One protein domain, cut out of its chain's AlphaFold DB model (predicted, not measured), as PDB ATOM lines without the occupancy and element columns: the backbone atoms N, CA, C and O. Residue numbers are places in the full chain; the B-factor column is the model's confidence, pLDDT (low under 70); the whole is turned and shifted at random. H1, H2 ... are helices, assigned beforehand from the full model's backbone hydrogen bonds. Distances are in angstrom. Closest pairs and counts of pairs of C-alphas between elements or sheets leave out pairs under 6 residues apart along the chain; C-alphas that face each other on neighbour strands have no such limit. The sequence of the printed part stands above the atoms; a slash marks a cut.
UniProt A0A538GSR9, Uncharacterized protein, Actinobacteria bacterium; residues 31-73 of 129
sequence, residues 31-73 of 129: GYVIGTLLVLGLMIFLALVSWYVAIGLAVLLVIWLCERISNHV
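This is residues 31 to 73 of the 129 residues of an uncharacterized protein of Actinobacteria bacterium (UniProt A0A538GSR9). Two helices, H1 and then H2, make a helical hairpin that opens as a narrow V, with the closed end at the turn near Ser 50. Away from the turn, residues 31 to 38, which belong to H1, and residues 62 to 73, of which 62 to 72 belong to H2, stand free. The printed part has 43 residues with two named helices and no named strand, and its class is all helix. It is loose, with a radius of gyration of the C-alphas of 11.6 A, and flat, spanning 35 by 22 by 6 A.

H1, residues 31 to 49, joins H2, residues 51 to 72, by a tight link of one residue. They touch, with residues 43 to 48 of H1 and 53 to 57 of H2 alone; the closest C-alphas, of Ala 47 and Ala 54, are 4.1 A apart. They run opposite ways at a shallow tilt of 25 degrees. In H1 and H2 every O i to N i+4 pair is within hydrogen-bond range.

H1 begins at C-alpha 31 (270.404, 272.764, 155.701) and is 27.0 A long from first to last C-alpha. H2 is 31.0 A long and ends at C-alpha 72 (259.460, 287.052, 160.887).

The two C-alphas farthest apart, of Val 49 and Val 73, are 35.2 A apart. The printed part has no cut. Mean pLDDT of the printed part is 75.2; residue 32 and residues 68 to 73 are under 70.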
ATOM      1  N   GLY A  31     270.693 272.703 157.134       71.81
ATOM      2  CA  GLY A  31     270.404 272.764 155.701       71.81
ATOM      3  C   GLY A  31     269.946 274.143 155.211       71.81
ATOM      4  O   GLY A  31     270.315 274.547 154.112       71.81
ATOM      5  N   TYR A  32     269.214 274.908 156.026       69.75
ATOM      6  CA  TYR A  32     268.826 276.282 155.693       69.75
ATOM      7  C   TYR A  32     270.042 277.216 155.633       69.75
ATOM      8  O   TYR A  32     270.146 278.043 154.727       69.75
ATOM      9  N   VAL A  33     270.986 277.063 156.567       76.44
ATOM     10  CA  VAL A  33     272.227 277.856 156.591       76.44
ATOM     11  C   VAL A  33     273.078 277.541 155.365       76.44
ATOM     12  O   VAL A  33     273.465 278.457 154.641       76.44
ATOM     13  N   ILE A  34     273.300 276.255 155.078       80.06
ATOM     14  CA  ILE A  34     274.078 275.832 153.905       80.06
ATOM     15  C   ILE A  34     273.412 276.302 152.608       80.06
ATOM     16  O   ILE A  34     274.085 276.869 151.751       80.06
ATOM     17  N   GLY A  35     272.094 276.122 152.471       78.75
ATOM     18  CA  GLY A  35     271.355 276.577 151.293       78.75
ATOM     19  C   GLY A  35     271.479 278.087 151.081       78.75
ATOM     20  O   GLY A  35     271.743 278.534 149.967       78.75
ATOM     21  N   THR A  36     271.382 278.871 152.159       78.19
ATOM     22  CA  THR A  36     271.553 280.332 152.101       78.19
ATOM     23  C   THR A  36     272.970 280.716 151.661       78.19
ATOM     24  O   THR A  36     273.131 281.587 150.807       78.19
ATOM     25  N   LEU A  37     274.000 280.042 152.187       83.94
ATOM     26  CA  LEU A  37     275.397 280.285 151.806       83.94
ATOM     27  C   LEU A  37     275.684 279.903 150.347       83.94
ATOM     28  O   LEU A  37     276.396 280.634 149.663       83.94
ATOM     29  N   LEU A  38     275.108 278.806 149.849       85.62
ATOM     30  CA  LEU A  38     275.245 278.394 148.447       85.62
ATOM     31  C   LEU A  38     274.591 279.393 147.490       85.62
ATOM     32  O   LEU A  38     275.196 279.747 146.480       85.62
ATOM     33  N   VAL A  39     273.390 279.884 147.815       81.25
ATOM     34  CA  VAL A  39     272.715 280.920 147.016       81.25
ATOM     35  C   VAL A  39     273.537 282.208 147.003       81.25
ATOM     36  O   VAL A  39     273.748 282.776 145.934       81.25
ATOM     37  N   LEU A  40     274.072 282.635 148.153       83.38
ATOM     38  CA  LEU A  40     274.967 283.796 148.233       83.38
ATOM     39  C   LEU A  40     276.244 283.602 147.402       83.38
ATOM     40  O   LEU A  40     276.617 284.494 146.643       83.38
ATOM     41  N   GLY A  41     276.889 282.438 147.497       83.44
ATOM     42  CA  GLY A  41     278.085 282.113 146.716       83.44
ATOM     43  C   GLY A  41     277.821 282.116 145.209       83.44
ATOM     44  O   GLY A  41     278.582 282.713 144.449       83.44
ATOM     45  N   LEU A  42     276.702 281.525 144.780       79.81
ATOM     46  CA  LEU A  42     276.266 281.538 143.383       79.81
ATOM     47  C   LEU A  42     275.967 282.962 142.901       79.81
ATOM     48  O   LEU A  42     276.341 283.324 141.789       79.81
ATOM     49  N   MET A  43     275.329 283.782 143.736       73.81
ATOM     50  CA  MET A  43     275.054 285.179 143.413       73.81
ATOM     51  C   MET A  43     276.331 285.994 143.217       73.81
ATOM     52  O   MET A  43     276.422 286.747 142.250       73.81
ATOM     53  N   ILE A  44     277.324 285.825 144.094       80.94
ATOM     54  CA  ILE A  44     278.630 286.484 143.964       80.94
ATOM     55  C   ILE A  44     279.322 286.022 142.678       80.94
ATOM     56  O   ILE A  44     279.803 286.851 141.911       80.94
ATOM     57  N   PHE A  45     279.316 284.716 142.399       79.75
ATOM     58  CA  PHE A  45     279.887 284.164 141.171       79.75
ATOM     59  C   PHE A  45     279.223 284.741 139.911       79.75
ATOM     60  O   PHE A  45     279.914 285.212 139.012       79.75
ATOM     61  N   LEU A  46     277.889 284.782 139.858       72.75
ATOM     62  CA  LEU A  46     277.144 285.352 138.730       72.75
ATOM     63  C   LEU A  46     277.356 286.865 138.586       72.75
ATOM     64  O   LEU A  46     277.402 287.374 137.466       72.75
ATOM     65  N   ALA A  47     277.535 287.581 139.699       71.00
ATOM     66  CA  ALA A  47     277.835 289.007 139.688       71.00
ATOM     67  C   ALA A  47     279.210 289.322 139.078       71.00
ATOM     68  O   ALA A  47     279.354 290.341 138.404       71.00
ATOM     69  N   LEU A  48     280.195 288.434 139.256       74.88
ATOM     70  CA  LEU A  48     281.512 288.548 138.616       74.88
ATOM     71  C   LEU A  48     281.449 288.331 137.094       74.88
ATOM     72  O   LEU A  48     282.301 288.837 136.370       74.88
ATOM     73  N   VAL A  49     280.444 287.596 136.607       79.25
ATOM     74  CA  VAL A  49     280.266 287.284 135.180       79.25
ATOM     75  C   VAL A  49     279.547 288.412 134.432       79.25
ATOM     76  O   VAL A  49     279.847 288.663 133.266       79.25
ATOM     77  N   SER A  50     278.596 289.104 135.067       78.56
ATOM     78  CA  SER A  50     277.856 290.201 134.432       78.56
ATOM     79  C   SER A  50     277.240 291.156 135.449       78.56
ATOM     80  O   SER A  50     276.438 290.761 136.299       78.56
ATOM     81  N   TRP A  51     277.533 292.452 135.302       75.56
ATOM     82  CA  TRP A  51     277.004 293.487 136.194       75.56
ATOM     83  C   TRP A  51     275.466 293.612 136.120       75.56
ATOM     84  O   TRP A  51     274.818 293.884 137.128       75.56
ATOM     85  N   TYR A  52     274.858 293.334 134.957       78.81
ATOM     86  CA  TYR A  52     273.399 293.331 134.795       78.81
ATOM     87  C   TYR A  52     272.743 292.198 135.596       78.81
ATOM     88  O   TYR A  52     271.690 292.386 136.206       78.81
ATOM     89  N   VAL A  53     273.392 291.029 135.638       73.56
ATOM     90  CA  VAL A  53     272.936 289.877 136.428       73.56
ATOM     91  C   VAL A  53     273.107 290.159 137.922       73.56
ATOM     92  O   VAL A  53     272.210 289.842 138.703       73.56
ATOM     93  N   ALA A  54     274.194 290.835 138.312       72.62
ATOM     94  CA  ALA A  54     274.415 291.278 139.687       72.62
ATOM     95  C   ALA A  54     273.271 292.168 140.195       72.62
ATOM     96  O   ALA A  54     272.735 291.928 141.276       72.62
ATOM     97  N   ILE A  55     272.865 293.164 139.399       76.12
ATOM     98  CA  ILE A  55     271.778 294.084 139.762       76.12
ATOM     99  C   ILE A  55     270.449 293.343 139.873       76.12
ATOM    100  O   ILE A  55     269.740 293.514 140.864       76.12
ATOM    101  N   GLY A  56     270.121 292.496 138.893       79.12
ATOM    102  CA  GLY A  56     268.883 291.717 138.918       79.12
ATOM    103  C   GLY A  56     268.788 290.819 140.154       79.12
ATOM    104  O   GLY A  56     267.767 290.809 140.842       79.12
ATOM    105  N   LEU A  57     269.876 290.123 140.491       76.38
ATOM    106  CA  LEU A  57     269.926 289.274 141.679       76.38
ATOM    107  C   LEU A  57     269.882 290.088 142.976       76.38
ATOM    108  O   LEU A  57     269.197 289.680 143.907       76.38
ATOM    109  N   ALA A  58     270.552 291.241 143.043       73.50
ATOM    110  CA  ALA A  58     270.503 292.116 144.213       73.50
ATOM    111  C   ALA A  58     269.073 292.596 144.504       73.50
ATOM    112  O   ALA A  58     268.637 292.550 145.654       73.50
ATOM    113  N   VAL A  59     268.313 292.980 143.472       80.75
ATOM    114  CA  VAL A  59     266.899 293.363 143.620       80.75
ATOM    115  C   VAL A  59     266.063 292.194 144.146       80.75
ATOM    116  O   VAL A  59     265.299 292.371 145.094       80.75
ATOM    117  N   LEU A  60     266.233 290.991 143.590       78.38
ATOM    118  CA  LEU A  60     265.518 289.798 144.061       78.38
ATOM    119  C   LEU A  60     265.861 289.448 145.513       78.38
ATOM    120  O   LEU A  60     264.966 289.110 146.286       78.38
ATOM    121  N   LEU A  61     267.131 289.573 145.903       76.88
ATOM    122  CA  LEU A  61     267.585 289.326 147.271       76.88
ATOM    123  C   LEU A  61     266.954 290.326 148.244       76.88
ATOM    124  O   LEU A  61     266.500 289.930 149.313       76.88
ATOM    125  N   VAL A  62     266.866 291.604 147.865       78.25
ATOM    126  CA  VAL A  62     266.201 292.639 148.671       78.25
ATOM    127  C   VAL A  62     264.711 292.343 148.821       78.25
ATOM    128  O   VAL A  62     264.207 292.381 149.942       78.25
ATOM    129  N   ILE A  63     264.013 291.990 147.736       81.88
ATOM    130  CA  ILE A  63     262.590 291.610 147.787       81.88
ATOM    131  C   ILE A  63     262.396 290.418 148.728       81.88
ATOM    132  O   ILE A  63     261.574 290.477 149.645       81.88
ATOM    133  N   TRP A  64     263.198 289.369 148.551       80.88
ATOM    134  CA  TRP A  64     263.147 288.176 149.389       80.88
ATOM    135  C   TRP A  64     263.452 288.490 150.857       80.88
ATOM    136  O   TRP A  64     262.767 287.997 151.753       80.88
ATOM    137  N   LEU A  65     264.445 289.339 151.128       75.81
ATOM    138  CA  LEU A  65     264.830 289.733 152.480       75.81
ATOM    139  C   LEU A  65     263.724 290.554 153.149       75.81
ATOM    140  O   LEU A  65     263.380 290.291 154.300       75.81
ATOM    141  N   CYS A  66     263.119 291.496 152.424       73.44
ATOM    142  CA  CYS A  66     261.958 292.247 152.890       73.44
ATOM    143  C   CYS A  66     260.784 291.316 153.217       73.44
ATOM    144  O   CYS A  66     260.173 291.458 154.276       73.44
ATOM    145  N   GLU A  67     260.495 290.335 152.363       70.50
ATOM    146  CA  GLU A  67     259.436 289.352 152.602       70.50
ATOM    147  C   GLU A  67     259.751 288.443 153.798       70.50
ATOM    148  O   GLU A  67     258.887 288.189 154.644       70.50
ATOM    149  N   ARG A  68     261.005 288.006 153.940       68.75
ATOM    150  CA  ARG A  68     261.448 287.152 155.046       68.75
ATOM    151  C   ARG A  68     261.401 287.884 156.381       68.75
ATOM    152  O   ARG A  68     260.870 287.331 157.343       68.75
ATOM    153  N   ILE A  69     261.904 289.117 156.436       64.56
ATOM    154  CA  ILE A  69     261.837 289.971 157.629       64.56
ATOM    155  C   ILE A  69     260.373 290.267 157.963       64.56
ATOM    156  O   ILE A  69     259.965 290.077 159.104       64.56
ATOM    157  N   SER A  70     259.555 290.633 156.974       60.09
ATOM    158  CA  SER A  70     258.108 290.833 157.137       60.09
ATOM    159  C   SER A  70     257.423 289.613 157.758       60.09
ATOM    160  O   SER A  70     256.662 289.739 158.716       60.09
ATOM    161  N   ASN A  71     257.737 288.412 157.270       61.19
ATOM    162  CA  ASN A  71     257.172 287.176 157.798       61.19
ATOM    163  C   ASN A  71     257.658 286.860 159.223       61.19
ATOM    164  O   ASN A  71     256.923 286.260 160.005       61.19
ATOM    165  N   HIS A  72     258.872 287.283 159.571       59.41
ATOM    166  CA  HIS A  72     259.460 287.052 160.887       59.41
ATOM    167  C   HIS A  72     259.008 288.066 161.947       59.41
ATOM    168  O   HIS A  72     258.958 287.751 163.130       59.41
ATOM    169  N   VAL A  73     258.627 289.272 161.526       55.12
ATOM    170  CA  VAL A  73     258.133 290.335 162.414       55.12
ATOM    171  C   VAL A  73     256.636 290.174 162.728       55.12
ATOM    172  O   VAL A  73     256.110 290.942 163.525       55.12
TER     173      VAL A  73